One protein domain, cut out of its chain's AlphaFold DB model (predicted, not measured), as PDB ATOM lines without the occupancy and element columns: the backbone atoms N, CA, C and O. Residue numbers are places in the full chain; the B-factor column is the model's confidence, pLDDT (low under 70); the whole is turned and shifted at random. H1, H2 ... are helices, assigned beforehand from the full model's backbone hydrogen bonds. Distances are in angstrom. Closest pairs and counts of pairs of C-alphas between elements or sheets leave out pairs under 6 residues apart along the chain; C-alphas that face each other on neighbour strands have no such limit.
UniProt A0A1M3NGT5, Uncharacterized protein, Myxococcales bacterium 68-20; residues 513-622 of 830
ATOM      1  N   LEU A 513      11.262  10.084 -41.850       78.81
ATOM      2  CA  LEU A 513      10.289   8.999 -41.917       78.81
ATOM      3  C   LEU A 513       9.759   8.899 -43.346       78.81
ATOM      4  O   LEU A 513       9.558   9.920 -44.010       78.81
ATOM      5  N   SER A 514       9.491   7.682 -43.813       82.19
ATOM      6  CA  SER A 514       8.644   7.513 -44.993       82.19
ATOM      7  C   SER A 514       7.237   8.060 -44.703       82.19
ATOM      8  O   SER A 514       6.811   8.082 -43.545       82.19
ATOM      9  N   PRO A 515       6.464   8.461 -45.724       82.31
ATOM     10  CA  PRO A 515       5.100   8.943 -45.509       82.31
ATOM     11  C   PRO A 515       4.193   7.954 -44.758       82.31
ATOM     12  O   PRO A 515       3.356   8.370 -43.961       82.31
ATOM     13  N   VAL A 516       4.381   6.640 -44.946       79.56
ATOM     14  CA  VAL A 516       3.643   5.604 -44.196       79.56
ATOM     15  C   VAL A 516       4.014   5.630 -42.712       79.56
ATOM     16  O   VAL A 516       3.134   5.613 -41.852       79.56
ATOM     17  N   GLU A 517       5.307   5.706 -42.397       78.06
ATOM     18  CA  GLU A 517       5.798   5.769 -41.015       78.06
ATOM     19  C   GLU A 517       5.404   7.079 -40.331       78.06
ATOM     20  O   GLU A 517       5.072   7.082 -39.147       78.06
ATOM     21  N   GLU A 518       5.403   8.192 -41.069       82.69
ATOM     22  CA  GLU A 518       4.977   9.486 -40.547       82.69
ATOM     23  C   GLU A 518       3.476   9.500 -40.226       82.69
ATOM     24  O   GLU A 518       3.076  10.041 -39.191       82.69
ATOM     25  N   LEU A 519       2.654   8.858 -41.064       84.12
ATOM     26  CA  LEU A 519       1.224   8.697 -40.814       84.12
ATOM     27  C   LEU A 519       0.967   7.815 -39.583       84.12
ATOM     28  O   LEU A 519       0.197   8.203 -38.706       84.12
ATOM     29  N   ALA A 520       1.655   6.673 -39.488       80.06
ATOM     30  CA  ALA A 520       1.565   5.751 -38.354       80.06
ATOM     31  C   ALA A 520       1.977   6.415 -37.029       80.06
ATOM     32  O   ALA A 520       1.340   6.221 -35.993       80.06
ATOM     33  N   LEU A 521       3.046   7.217 -37.070       79.25
ATOM     34  CA  LEU A 521       3.542   7.956 -35.917       79.25
ATOM     35  C   LEU A 521       2.536   9.009 -35.451       79.25
ATOM     36  O   LEU A 521       2.233   9.087 -34.261       79.25
ATOM     37  N   ALA A 522       2.023   9.818 -36.382       85.19
ATOM     38  CA  ALA A 522       1.036  10.841 -36.064       85.19
ATOM     39  C   ALA A 522      -0.205  10.219 -35.412       85.19
ATOM     40  O   ALA A 522      -0.684  10.733 -34.404       85.19
ATOM     41  N   ASP A 523      -0.673   9.089 -35.938       84.94
ATOM     42  CA  ASP A 523      -1.818   8.366 -35.396       84.94
ATOM     43  C   ASP A 523      -1.603   7.891 -33.949       84.94
ATOM     44  O   ASP A 523      -2.400   8.202 -33.063       84.94
ATOM     45  N   LYS A 524      -0.476   7.226 -33.661       81.44
ATOM     46  CA  LYS A 524      -0.173   6.746 -32.300       81.44
ATOM     47  C   LYS A 524       0.050   7.868 -31.302       81.44
ATOM     48  O   LYS A 524      -0.392   7.766 -30.162       81.44
ATOM     49  N   GLN A 525       0.712   8.948 -31.713       83.50
ATOM     50  CA  GLN A 525       0.896  10.113 -30.847       83.50
ATOM     51  C   GLN A 525      -0.443  10.789 -30.528       83.50
ATOM     52  O   GLN A 525      -0.632  11.267 -29.407       83.50
ATOM     53  N   LEU A 526      -1.382  10.797 -31.481       88.06
ATOM     54  CA  LEU A 526      -2.742  11.280 -31.259       88.06
ATOM     55  C   LEU A 526      -3.531  10.357 -30.329       88.06
ATOM     56  O   LEU A 526      -4.143  10.869 -29.399       88.06
ATOM     57  N   ASP A 527      -3.478   9.035 -30.511       85.25
ATOM     58  CA  ASP A 527      -4.130   8.066 -29.614       85.25
ATOM     59  C   ASP A 527      -3.558   8.122 -28.187       85.25
ATOM     60  O   ASP A 527      -4.291   8.131 -27.195       85.25
ATOM     61  N   TRP A 528      -2.237   8.264 -28.056       83.31
ATOM     62  CA  TRP A 528      -1.579   8.447 -26.765       83.31
ATOM     63  C   TRP A 528      -2.042   9.735 -26.069       83.31
ATOM     64  O   TRP A 528      -2.487   9.695 -24.918       83.31
ATOM     65  N   ALA A 529      -2.021  10.871 -26.774       83.56
ATOM     66  CA  ALA A 529      -2.515  12.140 -26.239       83.56
ATOM     67  C   ALA A 529      -4.025  12.088 -25.929       83.56
ATOM     68  O   ALA A 529      -4.485  12.658 -24.937       83.56
ATOM     69  N   ALA A 530      -4.795  11.351 -26.734       83.62
ATOM     70  CA  ALA A 530      -6.221  11.121 -26.549       83.62
ATOM     71  C   ALA A 530      -6.543  10.154 -25.399       83.62
ATOM     72  O   ALA A 530      -7.649  10.209 -24.866       83.62
ATOM     73  N   SER A 531      -5.618   9.302 -24.951       80.75
ATOM     74  CA  SER A 531      -5.838   8.321 -23.872       80.75
ATOM     75  C   SER A 531      -5.310   8.780 -22.506       80.75
ATOM     76  O   SER A 531      -5.931   8.469 -21.491       80.75
ATOM     77  N   HIS A 532      -4.275   9.624 -22.456       79.44
ATOM     78  CA  HIS A 532      -3.638  10.072 -21.206       79.44
ATOM     79  C   HIS A 532      -4.294  11.336 -20.597       79.44
ATOM     80  O   HIS A 532      -5.269  11.871 -21.141       79.44
ATOM     81  N   SER A 533      -3.847  11.764 -19.404       67.94
ATOM     82  CA  SER A 533      -4.452  12.875 -18.648       67.94
ATOM     83  C   SER A 533      -4.346  14.224 -19.371       67.94
ATOM     84  O   SER A 533      -3.434  14.466 -20.160       67.94
ATOM     85  N   THR A 534      -5.265  15.140 -19.051       63.69
ATOM     86  CA  THR A 534      -5.386  16.481 -19.660       63.69
ATOM     87  C   THR A 534      -4.132  17.350 -19.545       63.69
ATOM     88  O   THR A 534      -3.949  18.264 -20.338       63.69
ATOM     89  N   THR A 535      -3.237  17.062 -18.600       65.81
ATOM     90  CA  THR A 535      -1.969  17.782 -18.401       65.81
ATOM     91  C   THR A 535      -0.962  17.608 -19.539       65.81
ATOM     92  O   THR A 535      -0.019  18.388 -19.633       65.81
ATOM     93  N   VAL A 536      -1.141  16.600 -20.395       70.75
ATOM     94  CA  VAL A 536      -0.173  16.233 -21.437       70.75
ATOM     95  C   VAL A 536      -0.591  16.738 -22.825       70.75
ATOM     96  O   VAL A 536       0.255  17.132 -23.630       70.75
ATOM     97  N   ALA A 537      -1.892  16.761 -23.115       81.88
ATOM     98  CA  ALA A 537      -2.420  17.168 -24.413       81.88
ATOM     99  C   ALA A 537      -2.629  18.691 -24.467       81.88
ATOM    100  O   ALA A 537      -3.603  19.214 -23.932       81.88
ATOM    101  N   THR A 538      -1.731  19.414 -25.139       90.12
ATOM    102  CA  THR A 538      -1.934  20.840 -25.452       90.12
ATOM    103  C   THR A 538      -2.550  21.010 -26.839       90.12
ATOM    104  O   THR A 538      -2.307  20.210 -27.744       90.12
ATOM    105  N   VAL A 539      -3.305  22.095 -27.050       89.94
ATOM    106  CA  VAL A 539      -3.898  22.412 -28.363       89.94
ATOM    107  C   VAL A 539      -2.819  22.498 -29.449       89.94
ATOM    108  O   VAL A 539      -3.009  21.998 -30.555       89.94
ATOM    109  N   ALA A 540      -1.663  23.086 -29.123       89.75
ATOM    110  CA  ALA A 540      -0.527  23.193 -30.036       89.75
ATOM    111  C   ALA A 540       0.035  21.816 -30.433       89.75
ATOM    112  O   ALA A 540       0.254  21.575 -31.621       89.75
ATOM    113  N   LEU A 541       0.204  20.902 -29.467       86.50
ATOM    114  CA  LEU A 541       0.643  19.529 -29.726       86.50
ATOM    115  C   LEU A 541      -0.342  18.805 -30.654       86.50
ATOM    116  O   LEU A 541       0.066  18.314 -31.705       86.50
ATOM    117  N   CYS A 542      -1.636  18.801 -30.318       92.12
ATOM    118  CA  CYS A 542      -2.661  18.123 -31.118       92.12
ATOM    119  C   CYS A 542      -2.716  18.661 -32.556       92.12
ATOM    120  O   CYS A 542      -2.727  17.883 -33.508       92.12
ATOM    121  N   LYS A 543      -2.678  19.989 -32.740       92.75
ATOM    122  CA  LYS A 543      -2.630  20.615 -34.073       92.75
ATOM    123  C   LYS A 543      -1.392  20.211 -34.864       92.75
ATOM    124  O   LYS A 543      -1.502  19.919 -36.054       92.75
ATOM    125  N   GLY A 544      -0.230  20.186 -34.212       88.56
ATOM    126  CA  GLY A 544       1.024  19.758 -34.826       88.56
ATOM    127  C   GLY A 544       0.948  18.319 -35.338       88.56
ATOM    128  O   GLY A 544       1.305  18.061 -36.489       88.56
ATOM    129  N   LEU A 545       0.414  17.407 -34.520       88.56
ATOM    130  CA  LEU A 545       0.234  15.995 -34.868       88.56
ATOM    131  C   LEU A 545      -0.789  15.791 -35.995       88.56
ATOM    132  O   LEU A 545      -0.505  15.071 -36.951       88.56
ATOM    133  N   ILE A 546      -1.931  16.485 -35.948       91.88
ATOM    134  CA  ILE A 546      -2.945  16.461 -37.018       91.88
ATOM    135  C   ILE A 546      -2.350  16.946 -38.343       91.88
ATOM    136  O   ILE A 546      -2.503  16.296 -39.377       91.88
ATOM    137  N   ALA A 547      -1.659  18.090 -38.331       91.00
ATOM    138  CA  ALA A 547      -1.048  18.650 -39.533       91.00
ATOM    139  C   ALA A 547       0.020  17.710 -40.107       91.00
ATOM    140  O   ALA A 547       0.132  17.570 -41.324       91.00
ATOM    141  N   ARG A 548       0.781  17.045 -39.230       86.69
ATOM    142  CA  ARG A 548       1.757  16.024 -39.609       86.69
ATOM    143  C   ARG A 548       1.094  14.834 -40.301       86.69
ATOM    144  O   ARG A 548       1.464  14.526 -41.429       86.69
ATOM    145  N   GLY A 549       0.065  14.246 -39.687       88.50
ATOM    146  CA  GLY A 549      -0.699  13.145 -40.279       88.50
ATOM    147  C   GLY A 549      -1.335  13.525 -41.620       88.50
ATOM    148  O   GLY A 549      -1.240  12.764 -42.579       88.50
ATOM    149  N   LYS A 550      -1.889  14.741 -41.746       88.75
ATOM    150  CA  LYS A 550      -2.440  15.254 -43.016       88.75
ATOM    151  C   LYS A 550      -1.376  15.374 -44.120       88.75
ATOM    152  O   LYS A 550      -1.659  15.002 -45.257       88.75
ATOM    153  N   ARG A 551      -0.162  15.859 -43.819       87.69
ATOM    154  CA  ARG A 551       0.944  15.934 -44.804       87.69
ATOM    155  C   ARG A 551       1.426  14.553 -45.242       87.69
ATOM    156  O   ARG A 551       1.628  14.332 -46.437       87.69
ATOM    157  N   ALA A 552       1.564  13.634 -44.291       85.50
ATOM    158  CA  ALA A 552       1.936  12.251 -44.557       85.50
ATOM    159  C   ALA A 552       0.904  11.569 -45.467       85.50
ATOM    160  O   ALA A 552       1.253  11.032 -46.515       85.50
ATOM    161  N   LEU A 553      -0.385  11.713 -45.140       85.19
ATOM    162  CA  LEU A 553      -1.494  11.201 -45.945       85.19
ATOM    163  C   LEU A 553      -1.518  11.803 -47.361       85.19
ATOM    164  O   LEU A 553      -1.736  11.086 -48.333       85.19
ATOM    165  N   ALA A 554      -1.254  13.106 -47.498       85.44
ATOM    166  CA  ALA A 554      -1.195  13.770 -48.802       85.44
ATOM    167  C   ALA A 554      -0.037  13.264 -49.683       85.44
ATOM    168  O   ALA A 554      -0.159  13.266 -50.906       85.44
ATOM    169  N   SER A 555       1.056  12.809 -49.067       83.75
ATOM    170  CA  SER A 555       2.230  12.267 -49.764       83.75
ATOM    171  C   SER A 555       2.042  10.808 -50.213       83.75
ATOM    172  O   SER A 555       2.845  10.304 -50.989       83.75
ATOM    173  N   LEU A 556       0.971  10.139 -49.766       82.56
ATOM    174  CA  LEU A 556       0.616   8.751 -50.106       82.56
ATOM    175  C   LEU A 556      -0.415   8.643 -51.246       82.56
ATOM    176  O   LEU A 556      -0.996   7.583 -51.453       82.56
ATOM    177  N   ARG A 557      -0.676   9.739 -51.972       62.44
ATOM    178  CA  ARG A 557      -1.865   9.943 -52.825       62.44
ATOM    179  C   ARG A 557      -2.156   8.893 -53.913       62.44
ATOM    180  O   ARG A 557      -3.313   8.822 -54.318       62.44
ATOM    181  N   ASP A 558      -1.188   8.080 -54.336       64.38
ATOM    182  CA  ASP A 558      -1.390   7.017 -55.342       64.38
ATOM    183  C   ASP A 558      -1.513   5.598 -54.760       64.38
ATOM    184  O   ASP A 558      -1.826   4.652 -55.486       64.38
ATOM    185  N   ASP A 559      -1.322   5.422 -53.452       57.69
ATOM    186  CA  ASP A 559      -1.367   4.106 -52.825       57.69
ATOM    187  C   ASP A 559      -2.779   3.813 -52.283       57.69
ATOM    188  O   ASP A 559      -3.227   4.362 -51.275       57.69
ATOM    189  N   ARG A 560      -3.525   2.941 -52.976       56.88
ATOM    190  CA  ARG A 560      -4.870   2.490 -52.563       56.88
ATOM    191  C   ARG A 560      -4.844   1.478 -51.411       56.88
ATOM    192  O   ARG A 560      -5.879   0.853 -51.156       56.88
ATOM    193  N   SER A 561      -3.708   1.282 -50.742       64.50
ATOM    194  CA  SER A 561      -3.605   0.334 -49.637       64.50
ATOM    195  C   SER A 561      -4.638   0.631 -48.543       64.50
ATOM    196  O   SER A 561      -4.953   1.781 -48.216       64.50
ATOM    197  N   ASP A 562      -5.192  -0.427 -47.951       62.94
ATOM    198  CA  ASP A 562      -6.155  -0.306 -46.851       62.94
ATOM    199  C   ASP A 562      -5.562   0.442 -45.647       62.94
ATOM    200  O   ASP A 562      -6.297   1.056 -44.872       62.94
ATOM    201  N   TYR A 563      -4.230   0.500 -45.561       61.62
ATOM    202  CA  TYR A 563      -3.495   1.286 -44.583       61.62
ATOM    203  C   TYR A 563      -3.735   2.797 -44.721       61.62
ATOM    204  O   TYR A 563      -3.978   3.464 -43.720       61.62
ATOM    205  N   VAL A 564      -3.773   3.348 -45.942       64.06
ATOM    206  CA  VAL A 564      -4.085   4.774 -46.181       64.06
ATOM    207  C   VAL A 564      -5.511   5.098 -45.723       64.06
ATOM    208  O   VAL A 564      -5.759   6.131 -45.094       64.06
ATOM    209  N   LYS A 565      -6.453   4.172 -45.948       67.75
ATOM    210  CA  LYS A 565      -7.848   4.312 -45.498       67.75
ATOM    211  C   LYS A 565      -8.002   4.176 -43.983       67.75
ATOM    212  O   LYS A 565      -8.930   4.759 -43.426       67.75
ATOM    213  N   LEU A 566      -7.178   3.364 -43.321       67.25
ATOM    214  CA  LEU A 566      -7.205   3.177 -41.866       67.25
ATOM    215  C   LEU A 566      -6.479   4.318 -41.140       67.25
ATOM    216  O   LEU A 566      -7.027   4.871 -40.190       67.25
ATOM    217  N   GLY A 567      -5.316   4.742 -41.637       69.44
ATOM    218  CA  GLY A 567      -4.543   5.855 -41.086       69.44
ATOM    219  C   GLY A 567      -5.257   7.198 -41.226       69.44
ATOM    220  O   GLY A 567      -5.318   7.957 -40.263       69.44
ATOM    221  N   GLY A 568      -5.898   7.472 -42.370       73.06
ATOM    222  CA  GLY A 568      -6.746   8.662 -42.525       73.06
ATOM    223  C   GLY A 568      -7.925   8.681 -41.543       73.06
ATOM    224  O   GLY A 568      -8.195   9.714 -40.929       73.06
ATOM    225  N   ARG A 569      -8.557   7.514 -41.333       76.88
ATOM    226  CA  ARG A 569      -9.650   7.305 -40.369       76.88
ATOM    227  C   ARG A 569      -9.233   7.553 -38.923       76.88
ATOM    228  O   ARG A 569      -9.983   8.121 -38.126       76.88
ATOM    229  N   SER A 570      -8.038   7.105 -38.576       80.50
ATOM    230  CA  SER A 570      -7.560   7.179 -37.206       80.50
ATOM    231  C   SER A 570      -7.010   8.571 -36.869       80.50
ATOM    232  O   SER A 570      -7.420   9.143 -35.859       80.50
ATOM    233  N   VAL A 571      -6.254   9.213 -37.776       86.12
ATOM    234  CA  VAL A 571      -5.712  10.569 -37.559       86.12
ATOM    235  C   VAL A 571      -6.800  11.595 -37.272       86.12
ATOM    236  O   VAL A 571      -6.641  12.395 -36.353       86.12
ATOM    237  N   GLY A 572      -7.909  11.606 -38.012       86.56
ATOM    238  CA  GLY A 572      -8.928  12.615 -37.736       86.56
ATOM    239  C   GLY A 572      -9.763  12.299 -36.481       86.56
ATOM    240  O   GLY A 572     -10.062  13.212 -35.706       86.56
ATOM    241  N   LYS A 573     -10.059  11.016 -36.198       88.12
ATOM    242  CA  LYS A 573     -10.819  10.621 -35.000       88.12
ATOM    243  C   LYS A 573     -10.002  10.892 -33.738       88.12
ATOM    244  O   LYS A 573     -10.497  11.527 -32.806       88.12
ATOM    245  N   GLN A 574      -8.750  10.439 -33.717       89.50
ATOM    246  CA  GLN A 574      -7.829  10.656 -32.602       89.50
ATOM    247  C   GLN A 574      -7.401  12.123 -32.509       89.50
ATOM    248  O   GLN A 574      -7.270  12.661 -31.412       89.50
ATOM    249  N   GLY A 575      -7.289  12.817 -33.645       91.94
ATOM    250  CA  GLY A 575      -7.111  14.266 -33.719       91.94
ATOM    251  C   GLY A 575      -8.212  15.034 -32.993       91.94
ATOM    252  O   GLY A 575      -7.927  15.878 -32.141       91.94
ATOM    253  N   ALA A 576      -9.471  14.701 -33.277       91.19
ATOM    254  CA  ALA A 576     -10.623  15.298 -32.611       91.19
ATOM    255  C   ALA A 576     -10.641  14.994 -31.103       91.19
ATOM    256  O   ALA A 576     -10.868  15.900 -30.301       91.19
ATOM    257  N   LEU A 577     -10.337  13.754 -30.701       89.19
ATOM    258  CA  LEU A 577     -10.235  13.367 -29.287       89.19
ATOM    259  C   LEU A 577      -9.116  14.121 -28.550       89.19
ATOM    260  O   LEU A 577      -9.337  14.613 -27.443       89.19
ATOM    261  N   CYS A 578      -7.942  14.260 -29.171       90.50
ATOM    262  CA  CYS A 578      -6.815  15.026 -28.637       90.50
ATOM    263  C   CYS A 578      -7.212  16.494 -28.409       90.50
ATOM    264  O   CYS A 578      -7.047  17.015 -27.305       90.50
ATOM    265  N   LEU A 579      -7.798  17.152 -29.421       92.06
ATOM    266  CA  LEU A 579      -8.257  18.545 -29.325       92.06
ATOM    267  C   LEU A 579      -9.330  18.731 -28.247       92.06
ATOM    268  O   LEU A 579      -9.275  19.699 -27.489       92.06
ATOM    269  N   ALA A 580     -10.271  17.788 -28.138       89.38
ATOM    270  CA  ALA A 580     -11.312  17.824 -27.118       89.38
ATOM    271  C   ALA A 580     -10.719  17.726 -25.703       89.38
ATOM    272  O   ALA A 580     -11.105  18.484 -24.814       89.38
ATOM    273  N   LYS A 581      -9.740  16.837 -25.491       87.12
ATOM    274  CA  LYS A 581      -9.022  16.723 -24.211       87.12
ATOM    275  C   LYS A 581      -8.174  17.947 -23.882       87.12
ATOM    276  O   LYS A 581      -8.076  18.305 -22.712       87.12
ATOM    277  N   ALA A 582      -7.609  18.595 -24.896       88.31
ATOM    278  CA  ALA A 582      -6.881  19.851 -24.754       88.31
ATOM    279  C   ALA A 582      -7.795  21.072 -24.499       88.31
ATOM    280  O   ALA A 582      -7.292  22.181 -24.326       88.31
ATOM    281  N   GLY A 583      -9.124  20.886 -24.483       88.38
ATOM    282  CA  GLY A 583     -10.120  21.927 -24.202       88.38
ATOM    283  C   GLY A 583     -10.606  22.719 -25.423       88.38
ATOM    284  O   GLY A 583     -11.414  23.631 -25.267       88.38
ATOM    285  N   ASP A 584     -10.170  22.383 -26.642       90.62
ATOM    286  CA  ASP A 584     -10.573  23.077 -27.875       90.62
ATOM    287  C   ASP A 584     -11.737  22.357 -28.570       90.62
ATOM    288  O   ASP A 584     -11.617  21.753 -29.639       90.62
ATOM    289  N   CYS A 585     -12.897  22.405 -27.921       87.50
ATOM    290  CA  CYS A 585     -14.093  21.667 -28.326       87.50
ATOM    291  C   CYS A 585     -14.658  22.104 -29.683       87.50
ATOM    292  O   CYS A 585     -15.252  21.297 -30.399       87.50
ATOM    293  N   SER A 586     -14.462  23.374 -30.048       86.25
ATOM    294  CA  SER A 586     -14.892  23.907 -31.342       86.25
ATOM    295  C   SER A 586     -14.085  23.283 -32.479       86.25
ATOM    296  O   SER A 586     -14.658  22.779 -33.448       86.25
ATOM    297  N   GLN A 587     -12.756  23.236 -32.338       90.94
ATOM    298  CA  GLN A 587     -11.903  22.638 -33.360       90.94
ATOM    299  C   GLN A 587     -11.972  21.115 -33.366       90.94
ATOM    300  O   GLN A 587     -11.947  20.532 -34.445       90.94
ATOM    301  N   ALA A 588     -12.133  20.473 -32.206       90.56
ATOM    302  CA  ALA A 588     -12.407  19.041 -32.132       90.56
ATOM    303  C   ALA A 588     -13.639  18.660 -32.968       90.56
ATOM    304  O   ALA A 588     -13.571  17.745 -33.793       90.56
ATOM    305  N   ARG A 589     -14.734  19.419 -32.823       89.25
ATOM    306  CA  ARG A 589     -15.969  19.228 -33.592       89.25
ATOM    307  C   ARG A 589     -15.760  19.473 -35.077       89.25
ATOM    308  O   ARG A 589     -16.118  18.626 -35.891       89.25
ATOM    309  N   ALA A 590     -15.176  20.617 -35.434       89.69
ATOM    310  CA  ALA A 590     -14.929  20.960 -36.831       89.69
ATOM    311  C   ALA A 590     -14.086  19.883 -37.533       89.69
ATOM    312  O   ALA A 590     -14.420  19.470 -38.642       89.69
ATOM    313  N   HIS A 591     -13.047  19.386 -36.858       88.19
ATOM    314  CA  HIS A 591     -12.153  18.366 -37.391       88.19
ATOM    315  C   HIS A 591     -12.841  17.009 -37.576       88.19
ATOM    316  O   HIS A 591     -12.706  16.391 -38.631       88.19
ATOM    317  N   PHE A 592     -13.627  16.572 -36.587       88.94
ATOM    318  CA  PHE A 592     -14.384  15.325 -36.685       88.94
ATOM    319  C   PHE A 592     -15.411  15.369 -37.821       88.94
ATOM    320  O   PHE A 592     -15.533  14.417 -38.584       88.94
ATOM    321  N   ILE A 593     -16.135  16.483 -37.967       85.81
ATOM    322  CA  ILE A 593     -17.161  16.637 -39.007       85.81
ATOM    323  C   ILE A 593     -16.536  16.693 -40.404       85.81
ATOM    324  O   ILE A 593     -17.062  16.066 -41.323       85.81
ATOM    325  N   GLU A 594     -15.426  17.424 -40.572       87.62
ATOM    326  CA  GLU A 594     -14.661  17.476 -41.829       87.62
ATOM    327  C   GLU A 594     -14.324  16.055 -42.300       87.62
ATOM    328  O   GLU A 594     -14.604  15.680 -43.439       87.62
ATOM    329  N   GLN A 595     -13.791  15.242 -41.392       85.12
ATOM    330  CA  GLN A 595     -13.400  13.872 -41.682       85.12
ATOM    331  C   GLN A 595     -14.602  12.942 -41.900       85.12
ATOM    332  O   GLN A 595     -14.616  12.178 -42.864       85.12
ATOM    333  N   TYR A 596     -15.629  13.013 -41.049       84.19
ATOM    334  CA  TYR A 596     -16.818  12.169 -41.169       84.19
ATOM    335  C   TYR A 596     -17.512  12.376 -42.521       84.19
ATOM    336  O   TYR A 596     -17.926  11.411 -43.158       84.19
ATOM    337  N   ARG A 597     -17.575  13.624 -43.004       85.00
ATOM    338  CA  ARG A 597     -18.103  13.947 -44.339       85.00
ATOM    339  C   ARG A 597     -17.229  13.414 -45.470       85.00
ATOM    340  O   ARG A 597     -17.767  12.995 -46.489       85.00
ATOM    341  N   ALA A 598     -15.908  13.423 -45.301       80.38
ATOM    342  CA  ALA A 598     -14.995  12.843 -46.281       80.38
ATOM    343  C   ALA A 598     -15.149  11.312 -46.374       80.38
ATOM    344  O   ALA A 598     -15.034  10.745 -47.458       80.38
ATOM    345  N   GLU A 599     -15.441  10.643 -45.255       78.56
ATOM    346  CA  GLU A 599     -15.634   9.188 -45.198       78.56
ATOM    347  C   GLU A 599     -17.037   8.733 -45.604       78.56
ATOM    348  O   GLU A 599     -17.199   7.630 -46.127       78.56
ATOM    349  N   ARG A 600     -18.053   9.552 -45.314       84.75
ATOM    350  CA  ARG A 600     -19.475   9.239 -45.504       84.75
ATOM    351  C   ARG A 600     -20.217  10.421 -46.134       84.75
ATOM    352  O   ARG A 600     -21.018  11.072 -45.458       84.75
ATOM    353  N   PRO A 601     -19.961  10.719 -47.419       83.69
ATOM    354  CA  PRO A 601     -20.576  11.858 -48.100       83.69
ATOM    355  C   PRO A 601     -22.101  11.722 -48.261       83.69
ATOM    356  O   PRO A 601     -22.775  12.715 -48.516       83.69
ATOM    357  N   ASP A 602     -22.652  10.514 -48.103       86.81
ATOM    358  CA  ASP A 602     -24.083  10.194 -48.165       86.81
ATOM    359  C   ASP A 602     -24.847  10.485 -46.861       86.81
ATOM    360  O   ASP A 602     -26.078  10.472 -46.848       86.81
ATOM    361  N   ARG A 603     -24.141  10.730 -45.749       83.44
ATOM    362  CA  ARG A 603     -24.751  10.903 -44.424       83.44
ATOM    363  C   ARG A 603     -25.057  12.361 -44.113       83.44
ATOM    364  O   ARG A 603     -24.342  13.279 -44.509       83.44
ATOM    365  N   SER A 604     -26.148  12.571 -43.379       83.12
ATOM    366  CA  SER A 604     -26.601  13.910 -43.021       83.12
ATOM    367  C   SER A 604     -25.656  14.562 -42.007       83.12
ATOM    368  O   SER A 604     -24.917  13.893 -41.286       83.12
ATOM    369  N   MET A 605     -25.716  15.893 -41.900       73.94
ATOM    370  CA  MET A 605     -24.985  16.618 -40.856       73.94
ATOM    371  C   MET A 605     -25.372  16.137 -39.448       73.94
ATOM    372  O   MET A 605     -24.515  16.075 -38.578       73.94
ATOM    373  N   LEU A 606     -26.635  15.744 -39.245       70.00
ATOM    374  CA  LEU A 606     -27.114  15.230 -37.963       70.00
ATOM    375  C   LEU A 606     -26.432  13.901 -37.596       70.00
ATOM    376  O   LEU A 606     -26.032  13.719 -36.453       70.00
ATOM    377  N   ASP A 607     -26.213  13.019 -38.578       74.19
ATOM    378  CA  ASP A 607     -25.492  11.755 -38.364       74.19
ATOM    379  C   ASP A 607     -24.028  11.996 -37.955       74.19
ATOM    380  O   ASP A 607     -23.462  11.225 -37.182       74.19
ATOM    381  N   ALA A 608     -23.408  13.062 -38.476       76.38
ATOM    382  CA  ALA A 608     -22.050  13.459 -38.110       76.38
ATOM    383  C   ALA A 608     -21.983  14.009 -36.676       76.38
ATOM    384  O   ALA A 608     -21.042  13.693 -35.948       76.38
ATOM    385  N   GLU A 609     -22.986  14.788 -36.254       77.62
ATOM    386  CA  GLU A 609     -23.110  15.275 -34.872       77.62
ATOM    387  C   GLU A 609     -23.343  14.134 -33.883       77.62
ATOM    388  O   GLU A 609     -22.677  14.070 -32.851       77.62
ATOM    389  N   ASP A 610     -24.240  13.202 -34.208       75.69
ATOM    390  CA  ASP A 610     -24.516  12.038 -33.367       75.69
ATOM    391  C   ASP A 610     -23.272  11.145 -33.247       75.69
ATOM    392  O   ASP A 610     -22.929  10.677 -32.155       75.69
ATOM    393  N   ALA A 611     -22.535  10.957 -34.348       79.62
ATOM    394  CA  ALA A 611     -21.265  10.241 -34.341       79.62
ATOM    395  C   ALA A 611     -20.189  10.968 -33.515       79.62
ATOM    396  O   ALA A 611     -19.449  10.310 -32.782       79.62
ATOM    397  N   TYR A 612     -20.118  12.302 -33.586       81.81
ATOM    398  CA  TYR A 612     -19.196  13.114 -32.785       81.81
ATOM    399  C   TYR A 612     -19.514  13.011 -31.288       81.81
ATOM    400  O   TYR A 612     -18.629  12.731 -30.475       81.81
ATOM    401  N   ALA A 613     -20.792  13.162 -30.931       76.56
ATOM    402  CA  ALA A 613     -21.281  13.039 -29.564       76.56
ATOM    403  C   ALA A 613     -21.033  11.635 -28.987       76.56
ATOM    404  O   ALA A 613     -20.648  11.502 -27.823       76.56
ATOM    405  N   GLY A 614     -21.198  10.589 -29.804       78.62
ATOM    406  CA  GLY A 614     -20.880   9.211 -29.430       78.62
ATOM    407  C   GLY A 614     -19.377   8.953 -29.277       78.62
ATOM    408  O   GLY A 614     -18.962   8.277 -28.334       78.62
ATOM    409  N   ALA A 615     -18.548   9.503 -30.171       72.38
ATOM    410  CA  ALA A 615     -17.100   9.294 -30.173       72.38
ATOM    411  C   ALA A 615     -16.385   9.990 -29.004       72.38
ATOM    412  O   ALA A 615     -15.442   9.424 -28.456       72.38
ATOM    413  N   LEU A 616     -16.841  11.176 -28.588       69.75
ATOM    414  CA  LEU A 616     -16.262  11.933 -27.467       69.75
ATOM    415  C   LEU A 616     -16.840  11.564 -26.088       69.75
ATOM    416  O   LEU A 616     -16.730  12.358 -25.149       69.75
ATOM    417  N   GLY A 617     -17.475  10.391 -25.973       62.16
ATOM    418  CA  GLY A 617     -18.285   9.954 -24.833       62.16
ATOM    419  C   GLY A 617     -17.911  10.580 -23.483       62.16
ATOM    420  O   GLY A 617     -16.800  10.410 -22.995       62.16
ATOM    421  N   ARG A 618     -18.861  11.297 -22.863       54.72
ATOM    422  CA  ARG A 618     -18.769  11.884 -21.505       54.72
ATOM    423  C   ARG A 618     -17.494  12.710 -21.200       54.72
ATOM    424  O   ARG A 618     -17.160  12.880 -20.031       54.72
ATOM    425  N   GLY A 619     -16.781  13.217 -22.209       59.28
ATOM    426  CA  GLY A 619     -15.553  14.005 -22.041       59.28
ATOM    427  C   GLY A 619     -15.770  15.499 -21.748       59.28
ATOM    428  O   GLY A 619     -16.884  16.014 -21.834       59.28
ATOM    429  N   ALA A 620     -14.667  16.200 -21.452       60.91
ATOM    430  CA  ALA A 620     -14.577  17.603 -21.005       60.91
ATOM    431  C   ALA A 620     -15.340  18.639 -21.855       60.91
ATOM    432  O   ALA A 620     -15.696  19.700 -21.349       60.91
ATOM    433  N   CYS A 621     -15.622  18.322 -23.121       69.38
ATOM    434  CA  CYS A 621     -16.356  19.186 -24.044       69.38
ATOM    435  C   CYS A 621     -17.881  19.111 -23.922       69.38
ATOM    436  O   CYS A 621     -18.579  20.002 -24.395       69.38
ATOM    437  N   VAL A 622     -18.413  18.063 -23.286       60.16
ATOM    438  CA  VAL A 622     -19.862  17.886 -23.108       60.16
ATOM    439  C   VAL A 622     -20.390  18.760 -21.963       60.16
ATOM    440  O   VAL A 622     -21.539  19.189 -22.000       60.16
TER     441      VAL A 622
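This is residues 513 to 622 of the 830 residues of an uncharacterized protein of Myxococcales bacterium 68-20 (UniProt A0A1M3NGT5). Three helices, H1, H2 and H3, form an up-and-down bundle, each running against the one before it; H4 packs on H3 at the side away from H1, and H5 crosses H4 steeply at the far side of the slab. The printed part has 110 residues with five named helices, H1 to H5 in chain order, and no named strand; the class is all helix. It is compact, with a radius of gyration of the C-alphas of 13.5 A, and flat, spanning 38 by 36 by 17 A.

H1, residues 515 to 531, begins with C-alpha 515 at (5.100, 8.943, -45.509) and is 24.3 A long from first to last C-alpha. H2, residues 539 to 555, measures 24.5 A. H3, residues 562 to 581, is the longest at 28.5 A. H4, residues 585 to 599, measures 21.0 A. H5, residues 605 to 615, ends with C-alpha 615 at (-17.100, 9.294, -30.173).

H3 is the hub, touching H1, H2 and H4. H1 and H2, a helical hairpin, touch at a shallow tilt of 27 degrees; their closest C-alphas, of Pro 515 and Ala 552, are 4.7 A apart. H1 and H3 run the same way at 33 degrees, only just shallow; their closest C-alphas, of Ala 530 and Cys 578, are 4.5 A apart. H3 and H4, also a hairpin, touch closest at the C-alphas of Ala 576 and Ala 588, 4.2 A. H5 touches H4 at a steep tilt of 64 degrees, closest at the C-alphas of Ile 593 and Ala 608, 5.9 A; H1 and H5 are apart. In all five helices every O i to N i+4 pair is within hydrogen-bond range.

The C-alphas farthest apart, of Asp 558 and Val 622, are 38.7 A apart. The printed part has no cut and no long link. Residues 557 to 562 stand free. pLDDT is under 70 at residues 533 to 535, 557 to 567 and 616 to 622.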